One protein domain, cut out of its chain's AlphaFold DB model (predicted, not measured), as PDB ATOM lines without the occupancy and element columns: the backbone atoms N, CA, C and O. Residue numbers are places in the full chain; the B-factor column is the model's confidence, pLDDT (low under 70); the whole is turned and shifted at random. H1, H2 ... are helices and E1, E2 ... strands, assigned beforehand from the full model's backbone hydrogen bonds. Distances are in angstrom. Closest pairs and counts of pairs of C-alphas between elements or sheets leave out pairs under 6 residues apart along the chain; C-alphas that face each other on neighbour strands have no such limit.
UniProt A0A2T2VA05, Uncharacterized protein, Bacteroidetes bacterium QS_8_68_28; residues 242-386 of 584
ATOM      1  N   ASP A 242      35.926 123.289 133.399       95.62
ATOM      2  CA  ASP A 242      35.398 124.565 132.911       95.62
ATOM      3  C   ASP A 242      34.618 124.347 131.611       95.62
ATOM      4  O   ASP A 242      34.870 123.386 130.880       95.62
ATOM      5  N   VAL A 243      33.689 125.254 131.306       96.88
ATOM      6  CA  VAL A 243      32.979 125.296 130.023       96.88
ATOM      7  C   VAL A 243      33.032 126.716 129.473       96.88
ATOM      8  O   VAL A 243      32.462 127.651 130.039       96.88
ATOM      9  N   GLU A 244      33.675 126.875 128.317       95.00
ATOM     10  CA  GLU A 244      33.756 128.143 127.590       95.00
ATOM     11  C   GLU A 244      33.140 127.977 126.197       95.00
ATOM     12  O   GLU A 244      33.521 127.099 125.427       95.00
ATOM     13  N   ASP A 245      32.147 128.813 125.872       93.88
ATOM     14  CA  ASP A 245      31.438 128.798 124.582       93.88
ATOM     15  C   ASP A 245      30.875 127.413 124.168       93.88
ATOM     16  O   ASP A 245      30.729 127.119 122.981       93.88
ATOM     17  N   GLY A 246      30.507 126.582 125.153       95.12
ATOM     18  CA  GLY A 246      29.961 125.230 124.961       95.12
ATOM     19  C   GLY A 246      31.019 124.130 124.841       95.12
ATOM     20  O   GLY A 246      30.669 122.956 124.804       95.12
ATOM     21  N   THR A 247      32.302 124.484 124.820       98.06
ATOM     22  CA  THR A 247      33.407 123.526 124.854       98.06
ATOM     23  C   THR A 247      33.850 123.326 126.304       98.06
ATOM     24  O   THR A 247      34.257 124.281 126.967       98.06
ATOM     25  N   GLY A 248      33.770 122.089 126.793       98.06
ATOM     26  CA  GLY A 248      34.238 121.697 128.120       98.06
ATOM     27  C   GLY A 248      35.721 121.331 128.133       98.06
ATOM     28  O   GLY A 248      36.250 120.816 127.144       98.06
ATOM     29  N   SER A 249      36.379 121.566 129.264       98.00
ATOM     30  CA  SER A 249      37.761 121.168 129.543       98.00
ATOM     31  C   SER A 249      37.912 120.707 130.988       98.00
ATOM     32  O   SER A 249      37.241 121.260 131.851       98.00
ATOM     33  N   ILE A 250      38.818 119.767 131.264       97.75
ATOM     34  CA  ILE A 250      39.229 119.365 132.622       97.75
ATOM     35  C   ILE A 250      40.754 119.403 132.699       97.75
ATOM     36  O   ILE A 250      41.427 118.994 131.762       97.75
ATOM     37  N   GLY A 251      41.311 119.847 133.815       96.62
ATOM     38  CA  GLY A 251      42.733 119.729 134.111       96.62
ATOM     39  C   GLY A 251      43.417 121.055 134.418       96.62
ATOM     40  O   GLY A 251      42.899 122.146 134.186       96.62
ATOM     41  N   LEU A 252      44.620 120.948 134.980       93.62
ATOM     42  CA  LEU A 252      45.488 122.064 135.330       93.62
ATOM     43  C   LEU A 252      46.864 121.928 134.664       93.62
ATOM     44  O   LEU A 252      47.386 120.836 134.436       93.62
ATOM     45  N   GLY A 253      47.517 123.074 134.461       87.38
ATOM     46  CA  GLY A 253      48.863 123.148 133.890       87.38
ATOM     47  C   GLY A 253      48.874 123.115 132.361       87.38
ATOM     48  O   GLY A 253      47.849 123.280 131.723       87.38
ATOM     49  N   GLU A 254      50.060 122.971 131.765       84.19
ATOM     50  CA  GLU A 254      50.213 122.982 130.297       84.19
ATOM     51  C   GLU A 254      49.759 121.676 129.624       84.19
ATOM     52  O   GLU A 254      49.515 121.671 128.421       84.19
ATOM     53  N   ASP A 255      49.681 120.594 130.398       88.38
ATOM     54  CA  ASP A 255      49.348 119.244 129.936       88.38
ATOM     55  C   ASP A 255      47.951 118.789 130.422       88.38
ATOM     56  O   ASP A 255      47.642 117.605 130.331       88.38
ATOM     57  N   ASP A 256      47.140 119.706 130.971       94.00
ATOM     58  CA  ASP A 256      45.760 119.466 131.424       94.00
ATOM     59  C   ASP A 256      45.603 118.248 132.360       94.00
ATOM     60  O   ASP A 256      44.694 117.429 132.228       94.00
ATOM     61  N   PHE A 257      46.499 118.120 133.344       96.69
ATOM     62  CA  PHE A 257      46.434 117.024 134.313       96.69
ATOM     63  C   PHE A 257      45.260 117.206 135.284       96.69
ATOM     64  O   PHE A 257      45.084 118.314 135.799       96.69
ATOM     65  N   PRO A 258      44.498 116.144 135.599       97.69
ATOM     66  CA  PRO A 258      43.352 116.241 136.492       97.69
ATOM     67  C   PRO A 258      43.771 116.622 137.913       97.69
ATOM     68  O   PRO A 258      44.875 116.310 138.375       97.69
ATOM     69  N   VAL A 259      42.858 117.259 138.636       98.06
ATOM     70  CA  VAL A 259      42.889 117.307 140.099       98.06
ATOM     71  C   VAL A 259      42.281 116.007 140.621       98.06
ATOM     72  O   VAL A 259      41.413 115.424 139.983       98.06
ATOM     73  N   ILE A 260      42.709 115.545 141.796       98.38
ATOM     74  CA  ILE A 260      42.215 114.296 142.392       98.38
ATOM     75  C   ILE A 260      40.682 114.235 142.501       98.38
ATOM     76  O   ILE A 260      40.112 113.160 142.396       98.38
ATOM     77  N   TYR A 261      40.013 115.379 142.652       98.38
ATOM     78  CA  TYR A 261      38.554 115.476 142.610       98.38
ATOM     79  C   TYR A 261      37.975 114.975 141.274       98.38
ATOM     80  O   TYR A 261      37.016 114.210 141.266       98.38
ATOM     81  N   ASP A 262      38.591 115.344 140.145       98.44
ATOM     82  CA  ASP A 262      38.114 115.017 138.794       98.44
ATOM     83  C   ASP A 262      38.160 113.513 138.500       98.44
ATOM     84  O   ASP A 262      37.361 113.009 137.711       98.44
ATOM     85  N   VAL A 263      39.074 112.787 139.158       98.12
ATOM     86  CA  VAL A 263      39.268 111.335 138.996       98.12
ATOM     87  C   VAL A 263      38.000 110.547 139.320       98.12
ATOM     88  O   VAL A 263      37.777 109.486 138.739       98.12
ATOM     89  N   PHE A 264      37.160 111.080 140.205       97.88
ATOM     90  CA  PHE A 264      35.932 110.437 140.663       97.88
ATOM     91  C   PHE A 264      34.683 110.940 139.937       97.88
ATOM     92  O   PHE A 264      33.583 110.607 140.347       97.88
ATOM     93  N   THR A 265      34.805 111.745 138.882       98.25
ATOM     94  CA  THR A 265      33.620 112.274 138.191       98.25
ATOM     95  C   THR A 265      33.197 111.388 137.022       98.25
ATOM     96  O   THR A 265      34.017 111.003 136.176       98.25
ATOM     97  N   GLU A 266      31.906 111.062 136.972       97.56
ATOM     98  CA  GLU A 266      31.289 110.245 135.927       97.56
ATOM     99  C   GLU A 266      29.988 110.852 135.393       97.56
ATOM    100  O   GLU A 266      29.337 111.675 136.041       97.56
ATOM    101  N   ASP A 267      29.622 110.443 134.180       96.38
ATOM    102  CA  ASP A 267      28.284 110.665 133.642       96.38
ATOM    103  C   ASP A 267      27.266 109.678 134.259       96.38
ATOM    104  O   ASP A 267      27.655 108.694 134.898       96.38
ATOM    105  N   PRO A 268      25.951 109.871 134.049       91.88
ATOM    106  CA  PRO A 268      24.925 108.975 134.597       91.88
ATOM    107  C   PRO A 268      24.976 107.524 134.084       91.88
ATOM    108  O   PRO A 268      24.330 106.644 134.657       91.88
ATOM    109  N   ASP A 269      25.715 107.258 133.000       92.00
ATOM    110  CA  ASP A 269      25.928 105.918 132.444       92.00
ATOM    111  C   ASP A 269      27.152 105.208 133.073       92.00
ATOM    112  O   ASP A 269      27.422 104.040 132.757       92.00
ATOM    113  N   GLY A 270      27.872 105.874 133.982       93.00
ATOM    114  CA  GLY A 270      29.054 105.357 134.672       93.00
ATOM    115  C   GLY A 270      30.356 105.517 133.881       93.00
ATOM    116  O   GLY A 270      31.307 104.742 134.054       93.00
ATOM    117  N   THR A 271      30.398 106.452 132.928       96.94
ATOM    118  CA  THR A 271      31.607 106.757 132.160       96.94
ATOM    119  C   THR A 271      32.362 107.898 132.821       96.94
ATOM    120  O   THR A 271      31.856 109.011 132.918       96.94
ATOM    121  N   SER A 272      33.616 107.647 133.199       97.75
ATOM    122  CA  SER A 272      34.502 108.699 133.703       97.75
ATOM    123  C   SER A 272      34.630 109.858 132.710       97.75
ATOM    124  O   SER A 272      34.893 109.635 131.521       97.75
ATOM    125  N   LEU A 273      34.545 111.091 133.215       98.25
ATOM    126  CA  LEU A 273      34.758 112.312 132.429       98.25
ATOM    127  C   LEU A 273      36.207 112.448 131.926       98.25
ATOM    128  O   LEU A 273      36.462 113.190 130.982       98.25
ATOM    129  N   LEU A 274      37.152 111.687 132.495       97.94
ATOM    130  CA  LEU A 274      38.549 111.615 132.042       97.94
ATOM    131  C   LEU A 274      38.767 110.622 130.885       97.94
ATOM    132  O   LEU A 274      39.891 110.435 130.416       97.94
ATOM    133  N   ASN A 275      37.717 109.940 130.418       98.00
ATOM    134  CA  ASN A 275      37.822 109.023 129.290       98.00
ATOM    135  C   ASN A 275      37.928 109.792 127.962       98.00
ATOM    136  O   ASN A 275      36.913 110.070 127.326       98.00
ATOM    137  N   GLU A 276      39.152 110.048 127.490       96.75
ATOM    138  CA  GLU A 276      39.413 110.769 126.229       96.75
ATOM    139  C   GLU A 276      38.795 110.128 124.966       96.75
ATOM    140  O   GLU A 276      38.687 110.791 123.931       96.75
ATOM    141  N   GLU A 277      38.383 108.852 125.001       97.88
ATOM    142  CA  GLU A 277      37.670 108.237 123.871       97.88
ATOM    143  C   GLU A 277      36.212 108.717 123.768       97.88
ATOM    144  O   GLU A 277      35.666 108.766 122.661       97.88
ATOM    145  N   VAL A 278      35.590 109.057 124.903       97.94
ATOM    146  CA  VAL A 278      34.193 109.519 124.999       97.94
ATOM    147  C   VAL A 278      34.135 111.039 125.136       97.94
ATOM    148  O   VAL A 278      33.397 111.695 124.400       97.94
ATOM    149  N   TYR A 279      34.985 111.587 126.000       98.19
ATOM    150  CA  TYR A 279      35.108 113.001 126.320       98.19
ATOM    151  C   TYR A 279      36.522 113.497 125.980       98.19
ATOM    152  O   TYR A 279      37.355 113.655 126.872       98.19
ATOM    153  N   PRO A 280      36.850 113.733 124.692       98.31
ATOM    154  CA  PRO A 280      38.112 114.371 124.341       98.31
ATOM    155  C   PRO A 280      38.266 115.704 125.079       98.31
ATOM    156  O   PRO A 280      37.295 116.442 125.241       98.31
ATOM    157  N   ASN A 281      39.481 116.035 125.494       97.00
ATOM    158  CA  ASN A 281      39.739 117.232 126.279       97.00
ATOM    159  C   ASN A 281      40.608 118.225 125.483       97.00
ATOM    160  O   ASN A 281      41.714 117.860 125.073       97.00
ATOM    161  N   PRO A 282      40.141 119.457 125.215       97.88
ATOM    162  CA  PRO A 282      38.777 119.962 125.410       97.88
ATOM    163  C   PRO A 282      37.799 119.471 124.319       97.88
ATOM    164  O   PRO A 282      38.215 119.167 123.194       97.88
ATOM    165  N   SER A 283      36.489 119.440 124.598       98.50
ATOM    166  CA  SER A 283      35.462 119.133 123.584       98.50
ATOM    167  C   SER A 283      34.051 119.610 123.929       98.50
ATOM    168  O   SER A 283      33.700 119.816 125.085       98.50
ATOM    169  N   ASP A 284      33.207 119.710 122.898       98.44
ATOM    170  CA  ASP A 284      31.771 119.968 123.057       98.44
ATOM    171  C   ASP A 284      31.065 118.819 123.799       98.44
ATOM    172  O   ASP A 284      30.172 119.071 124.590       98.44
ATOM    173  N   ALA A 285      31.503 117.564 123.619       98.25
ATOM    174  CA  ALA A 285      30.931 116.418 124.336       98.25
ATOM    175  C   ALA A 285      31.144 116.528 125.854       98.25
ATOM    176  O   ALA A 285      30.253 116.199 126.632       98.25
ATOM    177  N   LEU A 286      32.318 117.017 126.266       98.31
ATOM    178  CA  LEU A 286      32.600 117.312 127.666       98.31
ATOM    179  C   LEU A 286      31.781 118.520 128.159       98.31
ATOM    180  O   LEU A 286      31.305 118.523 129.286       98.31
ATOM    181  N   GLY A 287      31.569 119.530 127.308       98.12
ATOM    182  CA  GLY A 287      30.704 120.671 127.627       98.12
ATOM    183  C   GLY A 287      29.236 120.281 127.825       98.12
ATOM    184  O   GLY A 287      28.594 120.773 128.752       98.12
ATOM    185  N   ASP A 288      28.729 119.365 126.995       98.06
ATOM    186  CA  ASP A 288      27.362 118.846 127.076       98.06
ATOM    187  C   ASP A 288      27.125 118.140 128.424       98.06
ATOM    188  O   ASP A 288      26.177 118.489 129.121       98.06
ATOM    189  N   VAL A 289      28.006 117.220 128.849       97.56
ATOM    190  CA  VAL A 289      27.834 116.515 130.140       97.56
ATOM    191  C   VAL A 289      27.990 117.451 131.346       97.56
ATOM    192  O   VAL A 289      27.206 117.376 132.288       97.56
ATOM    193  N   LEU A 290      28.931 118.403 131.294       98.06
ATOM    194  CA  LEU A 290      29.156 119.401 132.354       98.06
ATOM    195  C   LEU A 290      28.002 120.410 132.518       98.06
ATOM    196  O   LEU A 290      28.013 121.206 133.462       98.06
ATOM    197  N   THR A 291      27.026 120.405 131.608       97.06
ATOM    198  CA  THR A 291      25.817 121.245 131.652       97.06
ATOM    199  C   THR A 291      24.522 120.430 131.591       97.06
ATOM    200  O   THR A 291      23.475 120.975 131.245       97.06
ATOM    201  N   ASP A 292      24.593 119.139 131.930       95.00
ATOM    202  CA  ASP A 292      23.445 118.228 132.021       95.00
ATOM    203  C   ASP A 292      23.414 117.554 133.398       95.00
ATOM    204  O   ASP A 292      22.655 117.968 134.271       95.00
ATOM    205  N   GLN A 293      24.278 116.560 133.629       94.31
ATOM    206  CA  GLN A 293      24.355 115.843 134.900       94.31
ATOM    207  C   GLN A 293      25.731 115.198 135.083       94.31
ATOM    208  O   GLN A 293      26.193 114.443 134.225       94.31
ATOM    209  N   VAL A 294      26.363 115.455 136.230       97.56
ATOM    210  CA  VAL A 294      27.621 114.814 136.640       97.56
ATOM    211  C   VAL A 294      27.466 114.232 138.035       97.56
ATOM    212  O   VAL A 294      26.926 114.876 138.934       97.56
ATOM    213  N   LEU A 295      27.986 113.023 138.223       95.94
ATOM    214  CA  LEU A 295      27.999 112.328 139.502       95.94
ATOM    215  C   LEU A 295      29.431 112.218 140.039       95.94
ATOM    216  O   LEU A 295      30.390 112.105 139.272       95.94
ATOM    217  N   PHE A 296      29.578 112.215 141.364       96.31
ATOM    218  CA  PHE A 296      30.836 111.899 142.040       96.31
ATOM    219  C   PHE A 296      30.850 110.425 142.467       96.31
ATOM    220  O   PHE A 296      30.306 110.051 143.507       96.31
ATOM    221  N   ASP A 297      31.493 109.569 141.681       91.44
ATOM    222  CA  ASP A 297      31.661 108.148 141.966       91.44
ATOM    223  C   ASP A 297      32.893 107.833 142.812       91.44
ATOM    224  O   ASP A 297      33.904 107.306 142.345       91.44
ATOM    225  N   GLY A 298      32.767 108.115 144.101       91.06
ATOM    226  CA  GLY A 298      33.661 107.598 145.124       91.06
ATOM    227  C   GLY A 298      32.973 106.549 146.001       91.06
ATOM    228  O   GLY A 298      31.788 106.674 146.326       91.06
ATOM    229  N   GLU A 299      33.703 105.507 146.420       87.31
ATOM    230  CA  GLU A 299      33.156 104.471 147.311       87.31
ATOM    231  C   GLU A 299      32.701 105.090 148.640       87.31
ATOM    232  O   GLU A 299      31.618 104.770 149.135       87.31
ATOM    233  N   GLN A 300      33.495 106.001 149.209       86.62
ATOM    234  CA  GLN A 300      33.156 106.676 150.461       86.62
ATOM    235  C   GLN A 300      32.062 107.737 150.263       86.62
ATOM    236  O   GLN A 300      31.191 107.869 151.120       86.62
ATOM    237  N   ALA A 301      32.058 108.462 149.144       89.31
ATOM    238  CA  ALA A 301      31.011 109.417 148.781       89.31
ATOM    239  C   ALA A 301      29.637 108.735 148.667       89.31
ATOM    240  O   ALA A 301      28.668 109.206 149.264       89.31
ATOM    241  N   ARG A 302      29.566 107.565 148.013       82.44
ATOM    242  CA  ARG A 302      28.352 106.729 147.947       82.44
ATOM    243  C   ARG A 302      27.892 106.236 149.323       82.44
ATOM    244  O   ARG A 302      26.690 106.146 149.565       82.44
ATOM    245  N   LEU A 303      28.818 105.929 150.237       77.00
ATOM    246  CA  LEU A 303      28.477 105.576 151.625       77.00
ATOM    247  C   LEU A 303      27.896 106.764 152.403       77.00
ATOM    248  O   LEU A 303      27.031 106.572 153.256       77.00
ATOM    249  N   GLY A 304      28.383 107.974 152.124       75.38
ATOM    250  CA  GLY A 304      27.947 109.208 152.770       75.38
ATOM    251  C   GLY A 304      26.584 109.725 152.312       75.38
ATOM    252  O   GLY A 304      25.972 110.496 153.046       75.38
ATOM    253  N   ALA A 305      26.112 109.299 151.139       74.00
ATOM    254  CA  ALA A 305      24.828 109.708 150.582       74.00
ATOM    255  C   ALA A 305      23.631 109.282 151.467       74.00
ATOM    256  O   ALA A 305      23.720 108.278 152.180       74.00
ATOM    257  N   PRO A 306      22.476 109.978 151.397       60.22
ATOM    258  CA  PRO A 306      21.290 109.690 152.214       60.22
ATOM    259  C   PRO A 306      20.791 108.236 152.159       60.22
ATOM    260  O   PRO A 306      20.276 107.724 153.158       60.22
ATOM    261  N   GLU A 307      20.979 107.545 151.028       53.53
ATOM    262  CA  GLU A 307      20.626 106.127 150.836       53.53
ATOM    263  C   GLU A 307      21.622 105.140 151.489       53.53
ATOM    264  O   GLU A 307      21.358 103.939 151.546       53.53
ATOM    265  N   ARG A 308      22.737 105.639 152.047       52.22
ATOM    266  CA  ARG A 308      23.741 104.910 152.850       52.22
ATOM    267  C   ARG A 308      24.433 103.732 152.162       52.22
ATOM    268  O   ARG A 308      24.861 102.789 152.829       52.22
ATOM    269  N   GLY A 309      24.603 103.788 150.845       45.91
ATOM    270  CA  GLY A 309      25.434 102.819 150.134       45.91
ATOM    271  C   GLY A 309      24.920 101.374 150.194       45.91
ATOM    272  O   GLY A 309      25.722 100.440 150.103       45.91
ATOM    273  N   ASP A 310      23.605 101.153 150.305       40.78
ATOM    274  CA  ASP A 310      23.030  99.846 149.974       40.78
ATOM    275  C   ASP A 310      23.411  99.477 148.527       40.78
ATOM    276  O   ASP A 310      23.606 100.350 147.675       40.78
ATOM    277  N   SER A 311      23.547  98.178 148.229       35.69
ATOM    278  CA  SER A 311      23.979  97.705 146.907       35.69
ATOM    279  C   SER A 311      23.066  98.252 145.798       35.69
ATOM    280  O   SER A 311      21.969  97.725 145.602       35.69
ATOM    281  N   GLY A 312      23.534  99.276 145.076       42.59
ATOM    282  CA  GLY A 312      22.773  99.989 144.043       42.59
ATOM    283  C   GLY A 312      22.491 101.474 144.312       42.59
ATOM    284  O   GLY A 312      21.803 102.067 143.488       42.59
ATOM    285  N   SER A 313      22.993 102.062 145.407       53.69
ATOM    286  CA  SER A 313      22.880 103.512 145.666       53.69
ATOM    287  C   SER A 313      23.569 104.319 144.563       53.69
ATOM    288  O   SER A 313      24.653 103.942 144.104       53.69
ATOM    289  N   SER A 314      22.932 105.410 144.142       68.25
ATOM    290  CA  SER A 314      23.485 106.321 143.135       68.25
ATOM    291  C   SER A 314      24.669 107.121 143.696       68.25
ATOM    292  O   SER A 314      24.758 107.377 144.897       68.25
ATOM    293  N   ALA A 315      25.626 107.452 142.829       86.88
ATOM    294  CA  ALA A 315      26.701 108.379 143.161       86.88
ATOM    295  C   ALA A 315      26.119 109.780 143.444       86.88
ATOM    296  O   ALA A 315      25.177 110.166 142.752       86.88
ATOM    297  N   PRO A 316      26.641 110.530 144.438       90.19
ATOM    298  CA  PRO A 316      26.187 111.887 144.721       90.19
ATOM    299  C   PRO A 316      26.196 112.792 143.492       90.19
ATOM    300  O   PRO A 316      27.169 112.805 142.737       90.19
ATOM    301  N   GLU A 317      25.132 113.568 143.325       93.00
ATOM    302  CA  GLU A 317      24.996 114.489 142.202       93.00
ATOM    303  C   GLU A 317      25.743 115.800 142.469       93.00
ATOM    304  O   GLU A 317      25.670 116.388 143.556       93.00
ATOM    305  N   LEU A 318      26.493 116.255 141.467       96.69
ATOM    306  CA  LEU A 318      27.180 117.538 141.491       96.69
ATOM    307  C   LEU A 318      26.309 118.607 140.841       96.69
ATOM    308  O   LEU A 318      25.563 118.349 139.904       96.69
ATOM    309  N   PHE A 319      26.460 119.847 141.293       96.38
ATOM    310  CA  PHE A 319      25.741 120.971 140.721       96.38
ATOM    311  C   PHE A 319      26.215 121.253 139.287       96.38
ATOM    312  O   PHE A 319      27.232 121.920 139.079       96.38
ATOM    313  N   THR A 320      25.473 120.790 138.284       95.19
ATOM    314  CA  THR A 320      25.736 121.042 136.856       95.19
ATOM    315  C   THR A 320      24.484 121.583 136.164       95.19
ATOM    316  O   THR A 320      23.844 120.868 135.403       95.19
ATOM    317  N   PRO A 321      24.090 122.844 136.426       92.88
ATOM    318  CA  PRO A 321      22.893 123.427 135.818       92.88
ATOM    319  C   PRO A 321      22.973 123.468 134.281       92.88
ATOM    320  O   PRO A 321      24.062 123.633 133.732       92.88
ATOM    321  N   ASP A 322      21.807 123.523 133.613       92.69
ATOM    322  CA  ASP A 322      21.626 123.688 132.147       92.69
ATOM    323  C   ASP A 322      22.441 124.836 131.507       92.69
ATOM    324  O   ASP A 322      22.495 125.019 130.288       92.69
ATOM    325  N   THR A 323      22.977 125.736 132.323       92.94
ATOM    326  CA  THR A 323      23.896 126.786 131.902       92.94
ATOM    327  C   THR A 323      25.055 126.812 132.873       92.94
ATOM    328  O   THR A 323      24.841 127.122 134.045       92.94
ATOM    329  N   TRP A 324      26.262 126.565 132.356       94.62
ATOM    330  CA  TRP A 324      27.499 126.638 133.128       94.62
ATOM    331  C   TRP A 324      27.554 127.926 133.951       94.62
ATOM    332  O   TRP A 324      27.529 129.042 133.417       94.62
ATOM    333  N   ASP A 325      27.606 127.754 135.264       92.25
ATOM    334  CA  ASP A 325      27.762 128.824 136.228       92.25
ATOM    335  C   ASP A 325      29.188 128.773 136.748       92.25
ATOM    336  O   ASP A 325      29.489 128.094 137.730       92.25
ATOM    337  N   GLU A 326      30.080 129.464 136.043       87.12
ATOM    338  CA  GLU A 326      31.497 129.512 136.385       87.12
ATOM    339  C   GLU A 326      31.671 129.829 137.885       87.12
ATOM    340  O   GLU A 326      31.065 130.768 138.409       87.12
ATOM    341  N   GLY A 327      32.518 129.061 138.576       84.56
ATOM    342  CA  GLY A 327      32.755 129.182 140.019       84.56
ATOM    343  C   GLY A 327      31.707 128.515 140.917       84.56
ATOM    344  O   GLY A 327      31.906 128.491 142.126       84.56
ATOM    345  N   SER A 328      30.633 127.954 140.360       92.44
ATOM    346  CA  SER A 328      29.661 127.131 141.096       92.44
ATOM    347  C   SER A 328      29.555 125.732 140.517       92.44
ATOM    348  O   SER A 328      29.588 124.757 141.263       92.44
ATOM    349  N   SER A 329      29.417 125.633 139.195       95.56
ATOM    350  CA  SER A 329      29.237 124.357 138.520       95.56
ATOM    351  C   SER A 329      30.369 123.392 138.853       95.56
ATOM    352  O   SER A 329      31.521 123.811 139.003       95.56
ATOM    353  N   TYR A 330      30.032 122.106 138.972       96.94
ATOM    354  CA  TYR A 330      30.947 120.974 139.139       96.94
ATOM    355  C   TYR A 330      31.724 120.913 140.471       96.94
ATOM    356  O   TYR A 330      32.108 119.835 140.902       96.94
ATOM    357  N   SER A 331      31.930 122.035 141.167       95.94
ATOM    358  CA  SER A 331      32.640 122.097 142.461       95.94
ATOM    359  C   SER A 331      31.710 122.275 143.666       95.94
ATOM    360  O   SER A 331      32.147 122.745 144.714       95.94
ATOM    361  N   HIS A 332      30.434 121.917 143.519       96.94
ATOM    362  CA  HIS A 332      29.419 121.935 144.573       96.94
ATOM    363  C   HIS A 332      28.513 120.711 144.446       96.94
ATOM    364  O   HIS A 332      28.379 120.154 143.356       96.94
ATOM    365  N   LEU A 333      27.880 120.320 145.547       94.06
ATOM    366  CA  LEU A 333      26.782 119.355 145.537       94.06
ATOM    367  C   LEU A 333      25.527 119.981 144.926       94.06
ATOM    368  O   LEU A 333      25.350 121.202 145.007       94.06
ATOM    369  N   ASP A 334      24.682 119.156 144.312       91.75
ATOM    370  CA  ASP A 334      23.450 119.654 143.709       91.75
ATOM    371  C   ASP A 334      22.512 120.301 144.745       91.75
ATOM    372  O   ASP A 334      22.288 119.794 145.842       91.75
ATOM    373  N   GLU A 335      21.985 121.473 144.397       85.31
ATOM    374  CA  GLU A 335      21.167 122.280 145.306       85.31
ATOM    375  C   GLU A 335      19.728 121.764 145.416       85.31
ATOM    376  O   GLU A 335      19.085 121.967 146.448       85.31
ATOM    377  N   ASP A 336      19.201 121.161 144.349       85.06
ATOM    378  CA  ASP A 336      17.825 120.675 144.318       85.06
ATOM    379  C   ASP A 336      17.722 119.307 145.017       85.06
ATOM    380  O   ASP A 336      16.710 119.045 145.676       85.06
ATOM    381  N   GLU A 337      18.770 118.479 144.933       82.25
ATOM    382  CA  GLU A 337      18.876 117.195 145.639       82.25
ATOM    383  C   GLU A 337      19.244 117.357 147.128       82.25
ATOM    384  O   GLU A 337      18.684 116.648 147.966       82.25
ATOM    385  N   TYR A 338      20.116 118.315 147.486       82.19
ATOM    386  CA  TYR A 338      20.607 118.512 148.867       82.19
ATOM    387  C   TYR A 338      20.276 119.906 149.458       82.19
ATOM    388  O   TYR A 338      21.175 120.660 149.839       82.19
ATOM    389  N   PRO A 339      18.996 120.313 149.565       70.31
ATOM    390  CA  PRO A 339      18.623 121.697 149.866       70.31
ATOM    391  C   PRO A 339      18.936 122.146 151.310       70.31
ATOM    392  O   PRO A 339      18.413 121.607 152.290       70.31
ATOM    393  N   GLY A 340      19.673 123.255 151.466       58.47
ATOM    394  CA  GLY A 340      20.091 123.787 152.781       58.47
ATOM    395  C   GLY A 340      18.995 124.355 153.683       58.47
ATOM    396  O   GLY A 340      19.155 124.439 154.905       58.47
ATOM    397  N   ALA A 341      17.823 124.681 153.135       53.09
ATOM    398  CA  ALA A 341      16.708 125.233 153.907       53.09
ATOM    399  C   ALA A 341      15.978 124.205 154.807       53.09
ATOM    400  O   ALA A 341      15.076 124.605 155.554       53.09
ATOM    401  N   GLU A 342      16.334 122.913 154.743       51.97
ATOM    402  CA  GLU A 342      15.620 121.810 155.414       51.97
ATOM    403  C   GLU A 342      16.425 121.071 156.505       51.97
ATOM    404  O   GLU A 342      16.036 119.977 156.906       51.97
ATOM    405  N   ASP A 343      17.489 121.680 157.048       55.69
ATOM    406  CA  ASP A 343      18.411 121.038 158.010       55.69
ATOM    407  C   ASP A 343      19.113 119.786 157.431       55.69
ATOM    408  O   ASP A 343      19.515 118.889 158.183       55.69
ATOM    409  N   ASP A 344      19.275 119.725 156.104       65.75
ATOM    410  CA  ASP A 344      20.015 118.657 155.437       65.75
ATOM    411  C   ASP A 344      21.494 118.687 155.889       65.75
ATOM    412  O   ASP A 344      22.151 119.734 155.804       65.75
ATOM    413  N   PRO A 345      22.037 117.576 156.425       69.12
ATOM    414  CA  PRO A 345      23.424 117.525 156.875       69.12
ATOM    415  C   PRO A 345      24.453 117.713 155.750       69.12
ATOM    416  O   PRO A 345      25.586 118.086 156.067       69.12
ATOM    417  N   ASP A 346      24.091 117.466 154.491       79.56
ATOM    418  CA  ASP A 346      24.962 117.514 153.310       79.56
ATOM    419  C   ASP A 346      24.887 118.844 152.546       79.56
ATOM    420  O   ASP A 346      25.706 119.102 151.665       79.56
ATOM    421  N   ALA A 347      24.009 119.759 152.956       83.88
ATOM    422  CA  ALA A 347      23.843 121.052 152.298       83.88
ATOM    423  C   ALA A 347      25.052 122.002 152.401       83.88
ATOM    424  O   ALA A 347      25.090 123.028 151.730       83.88
ATOM    425  N   LEU A 348      26.060 121.714 153.241       89.44
ATOM    426  CA  LEU A 348      27.180 122.647 153.439       89.44
ATOM    427  C   LEU A 348      27.875 123.000 152.120       89.44
ATOM    428  O   LEU A 348      28.284 124.145 151.960       89.44
ATOM    429  N   MET A 349      28.074 122.027 151.231       94.38
ATOM    430  CA  MET A 349      28.859 122.204 150.006       94.38
ATOM    431  C   MET A 349      27.990 122.400 148.758       94.38
ATOM    432  O   MET A 349      28.477 122.198 147.647       94.38
ATOM    433  N   THR A 350      26.729 122.811 148.908       93.56
ATOM    434  CA  THR A 350      25.905 123.268 147.778       93.56
ATOM    435  C   THR A 350      26.252 124.717 147.409       93.56
ATOM    436  O   THR A 350      26.918 125.419 148.179       93.56
ATOM    437  N   PRO A 351      25.890 125.210 146.211       91.94
ATOM    438  CA  PRO A 351      26.314 126.535 145.766       91.94
ATOM    439  C   PRO A 351      25.476 127.675 146.354       91.94
ATOM    440  O   PRO A 351      25.790 128.838 146.068       91.94
ATOM    441  N   LYS A 352      24.389 127.404 147.096       88.88
ATOM    442  CA  LYS A 352      23.509 128.443 147.645       88.88
ATOM    443  C   LYS A 352      23.270 128.264 149.139       88.88
ATOM    444  O   LYS A 352      23.117 127.165 149.637       88.88
ATOM    445  N   PHE A 353      23.159 129.397 149.832       82.94
ATOM    446  CA  PHE A 353      22.861 129.438 151.266       82.94
ATOM    447  C   PHE A 353      21.750 130.430 151.567       82.94
ATOM    448  O   PHE A 353      21.750 131.571 151.085       82.94
ATOM    449  N   GLY A 354      20.815 130.032 152.417       82.69
ATOM    450  CA  GLY A 354      19.776 130.894 152.946       82.69
ATOM    451  C   GLY A 354      20.269 131.840 154.046       82.69
ATOM    452  O   GLY A 354      21.257 131.619 154.751       82.69
ATOM    453  N   ARG A 355      19.512 132.916 154.270       82.06
ATOM    454  CA  ARG A 355      19.629 133.707 155.507       82.06
ATOM    455  C   ARG A 355      19.254 132.856 156.712       82.06
ATOM    456  O   ARG A 355      18.264 132.130 156.670       82.06
ATOM    457  N   ARG A 356      19.985 133.037 157.816       78.38
ATOM    458  CA  ARG A 356      19.844 132.258 159.065       78.38
ATOM    459  C   ARG A 356      20.060 130.751 158.926       78.38
ATOM    460  O   ARG A 356      19.811 130.032 159.892       78.38
ATOM    461  N   GLU A 357      20.519 130.289 157.774       82.44
ATOM    462  CA  GLU A 357      20.929 128.909 157.613       82.44
ATOM    463  C   GLU A 357      22.202 128.668 158.426       82.44
ATOM    464  O   GLU A 357      23.126 129.491 158.422       82.44
ATOM    465  N   ILE A 358      22.215 127.579 159.193       81.56
ATOM    466  CA  ILE A 358      23.345 127.203 160.038       81.56
ATOM    467  C   ILE A 358      23.726 125.762 159.730       81.56
ATOM    468  O   ILE A 358      23.213 124.832 160.347       81.56
ATOM    469  N   ALA A 359      24.709 125.593 158.853       79.88
ATOM    470  CA  ALA A 359      25.426 124.334 158.733       79.88
ATOM    471  C   ALA A 359      26.355 124.134 159.943       79.88
ATOM    472  O   ALA A 359      27.101 125.042 160.334       79.88
ATOM    473  N   ARG A 360      26.298 122.940 160.542       74.81
ATOM    474  CA  ARG A 360      27.080 122.551 161.735       74.81
ATOM    475  C   ARG A 360      28.074 121.421 161.470       74.81
ATOM    476  O   ARG A 360      28.866 121.089 162.349       74.81
ATOM    477  N   SER A 361      28.015 120.829 160.286       80.25
ATOM    478  CA  SER A 361      28.807 119.681 159.859       80.25
ATOM    479  C   SER A 361      29.032 119.771 158.346       80.25
ATOM    480  O   SER A 361      28.193 120.369 157.675       80.25
ATOM    481  N   PRO A 362      30.123 119.195 157.810       83.75
ATOM    482  CA  PRO A 362      30.302 119.013 156.373       83.75
ATOM    483  C   PRO A 362      29.332 118.033 155.708       83.75
ATOM    484  O   PRO A 362      29.172 118.099 154.495       83.75
ATOM    485  N   GLY A 363      28.716 117.133 156.480       83.50
ATOM    486  CA  GLY A 363      27.839 116.088 155.945       83.50
ATOM    487  C   GLY A 363      28.558 114.777 155.623       83.50
ATOM    488  O   GLY A 363      29.788 114.689 155.693       83.50
ATOM    489  N   GLY A 364      27.780 113.732 155.352       83.81
ATOM    490  CA  GLY A 364      28.275 112.414 154.961       83.81
ATOM    491  C   GLY A 364      28.924 112.440 153.582       83.81
ATOM    492  O   GLY A 364      30.051 111.959 153.445       83.81
ATOM    493  N   ILE A 365      28.278 113.060 152.593       88.62
ATOM    494  CA  ILE A 365      28.758 113.127 151.207       88.62
ATOM    495  C   ILE A 365      30.105 113.845 151.144       88.62
ATOM    496  O   ILE A 365      31.077 113.283 150.643       88.62
ATOM    497  N   THR A 366      30.208 115.047 151.722       93.50
ATOM    498  CA  THR A 366      31.465 115.815 151.744       93.50
ATOM    499  C   THR A 366      32.593 115.042 152.431       93.50
ATOM    500  O   THR A 366      33.725 115.018 151.950       93.50
ATOM    501  N   CYS A 367      32.294 114.375 153.551       90.56
ATOM    502  CA  CYS A 367      33.260 113.517 154.234       90.56
ATOM    503  C   CYS A 367      33.693 112.323 153.379       90.56
ATOM    504  O   CYS A 367      34.862 111.938 153.422       90.56
ATOM    505  N   GLY A 368      32.771 111.750 152.607       91.94
ATOM    506  CA  GLY A 368      33.047 110.663 151.680       91.94
ATOM    507  C   GLY A 368      33.958 111.102 150.545       91.94
ATOM    508  O   GLY A 368      35.030 110.528 150.384       91.94
ATOM    509  N   ILE A 369      33.610 112.205 149.878       97.19
ATOM    510  CA  ILE A 369      34.429 112.845 148.836       97.19
ATOM    511  C   ILE A 369      35.861 113.070 149.335       97.19
ATOM    512  O   ILE A 369      36.825 112.701 148.668       97.19
ATOM    513  N   PHE A 370      36.029 113.606 150.549       98.31
ATOM    514  CA  PHE A 370      37.362 113.802 151.129       98.31
ATOM    515  C   PHE A 370      38.103 112.479 151.350       98.31
ATOM    516  O   PHE A 370      39.312 112.409 151.115       98.31
ATOM    517  N   GLY A 371      37.393 111.434 151.782       95.81
ATOM    518  CA  GLY A 371      37.943 110.094 151.957       95.81
ATOM    519  C   GLY A 371      38.439 109.492 150.645       95.81
ATOM    520  O   GLY A 371      39.566 108.997 150.601       95.81
ATOM    521  N   ASP A 372      37.643 109.595 149.579       96.94
ATOM    522  CA  ASP A 372      37.999 109.102 148.243       96.94
ATOM    523  C   ASP A 372      39.199 109.863 147.662       96.94
ATOM    524  O   ASP A 372      40.138 109.249 147.155       96.94
ATOM    525  N   MET A 373      39.260 111.184 147.858       98.00
ATOM    526  CA  MET A 373      40.420 111.998 147.472       98.00
ATOM    527  C   MET A 373      41.716 111.643 148.226       98.00
ATOM    528  O   MET A 373      42.809 112.017 147.795       98.00
ATOM    529  N   GLY A 374      41.618 110.945 149.361       96.81
ATOM    530  CA  GLY A 374      42.762 110.457 150.130       96.81
ATOM    531  C   GLY A 374      42.980 111.132 151.484       96.81
ATOM    532  O   GLY A 374      43.966 110.812 152.159       96.81
ATOM    533  N   TRP A 375      42.086 112.020 151.937       97.69
ATOM    534  CA  TRP A 375      42.129 112.467 153.328       97.69
ATOM    535  C   TRP A 375      41.905 111.273 154.252       97.69
ATOM    536  O   TRP A 375      40.931 110.527 154.138       97.69
ATOM    537  N   ARG A 376      42.767 111.127 155.260       92.94
ATOM    538  CA  ARG A 376      42.399 110.300 156.408       92.94
ATOM    539  C   ARG A 376      41.271 110.994 157.149       92.94
ATOM    540  O   ARG A 376      41.399 112.149 157.547       92.94
ATOM    541  N   LEU A 377      40.173 110.278 157.341       86.62
ATOM    542  CA  LEU A 377      38.991 110.837 157.976       86.62
ATOM    543  C   LEU A 377      39.139 110.821 159.492       86.62
ATOM    544  O   LEU A 377      39.423 109.781 160.087       86.62
ATOM    545  N   GLY A 378      38.915 111.975 160.111       82.19
ATOM    546  CA  GLY A 378      38.790 112.097 161.554       82.19
ATOM    547  C   GLY A 378      37.499 111.450 162.061       82.19
ATOM    548  O   GLY A 378      36.596 111.098 161.296       82.19
ATOM    549  N   VAL A 379      37.388 111.313 163.383       73.31
ATOM    550  CA  VAL A 379      36.260 110.609 164.020       73.31
ATOM    551  C   VAL A 379      34.909 111.222 163.640       73.31
ATOM    552  O   VAL A 379      33.936 110.486 163.518       73.31
ATOM    553  N   ALA A 380      34.829 112.542 163.441       75.44
ATOM    554  CA  ALA A 380      33.570 113.189 163.083       75.44
ATOM    555  C   ALA A 380      33.097 112.788 161.673       75.44
ATOM    556  O   ALA A 380      31.945 112.394 161.524       75.44
ATOM    557  N   CYS A 381      33.991 112.762 160.677       80.75
ATOM    558  CA  CYS A 381      33.633 112.291 159.335       80.75
ATOM    559  C   CYS A 381      33.301 110.801 159.301       80.75
ATOM    560  O   CYS A 381      32.355 110.392 158.641       80.75
ATOM    561  N   GLN A 382      34.039 109.983 160.050       74.62
ATOM    562  CA  GLN A 382      33.745 108.553 160.136       74.62
ATOM    563  C   GLN A 382      32.361 108.271 160.756       74.62
ATOM    564  O   GLN A 382      31.728 107.279 160.399       74.62
ATOM    565  N   VAL A 383      31.886 109.138 161.661       70.19
ATOM    566  CA  VAL A 383      30.510 109.098 162.180       70.19
ATOM    567  C   VAL A 383      29.507 109.552 161.116       70.19
ATOM    568  O   VAL A 383      28.490 108.882 160.952       70.19
ATOM    569  N   SER A 384      29.786 110.631 160.372       74.06
ATOM    570  CA  SER A 384      28.921 111.091 159.270       74.06
ATOM    571  C   SER A 384      28.729 110.022 158.189       74.06
ATOM    572  O   SER A 384      27.627 109.865 157.680       74.06
ATOM    573  N   LEU A 385      29.772 109.237 157.902       69.62
ATOM    574  CA  LEU A 385      29.732 108.114 156.959       69.62
ATOM    575  C   LEU A 385      29.082 106.836 157.514       69.62
ATOM    576  O   LEU A 385      28.931 105.860 156.789       69.62
ATOM    577  N   GLY A 386      28.787 106.770 158.814       62.97
ATOM    578  CA  GLY A 386      28.293 105.546 159.455       62.97
ATOM    579  C   GLY A 386      29.291 104.375 159.491       62.97
ATOM    580  O   GLY A 386      28.923 103.287 159.927       62.97
TER     581      GLY A 386
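Overview. This is residues 242 to 386 of the 584 residues of an uncharacterized protein of Bacteroidetes bacterium QS_8_68_28 (UniProt A0A2T2VA05). There is little regular structure: at one end the small hairpin E1-E2 packs with H1, at the other H2, H3 and H4 cluster, and E3 runs between these groups amid long loops. The 145 printed residues include E1 E2 H1 E3 H2 E4 H3 H4, a mixed class with 41 residues in named elements; E1 and E2 are antiparallel. The whole is compact, radius of gyration of the C-alphas 15.2 A, spanning 39 by 32 by 29 A.

Along the chain. E1 is residues 242 to 244, from C-alpha 242 at (35.398, 124.565, 132.911); E2 247 to 249; H1 284 to 289; E3 294 to 296; H2 299 to 304; E4 352 to 354; H3 363 to 373, 15.7 A long; H4 379 to 384, ending at C-alpha 384 (28.921, 111.091, 159.270).

Arrangement. In the hairpin E1 and E2, N 242 and O 249 are 2.9 A apart, within hydrogen-bond range. The closest C-alphas of E2 and H1, Gly 248 and Gly 287, are 3.7 A apart. E3 pairs with no named strand; its residues 294 to 295 pair antiparallel with 317 to 318. H2 and H3 touch, C-alphas of Ala 301 and Gly 368 closest at 3.8 A, at a shallow tilt of 13 degrees, opposite ways. H3 and H4 touch, C-alphas of Gly 364 and Ser 384 closest at 4.6 A. E4 is apart from H3. In each helix every O i to N i+4 pair is within hydrogen-bond range.

Size, cuts and confidence. The printed part has no cut. Links E2 to H1 and H2 to E4 are long. Residues 306 to 314, 340 to 345 and 385 to 386 have pLDDT under 70.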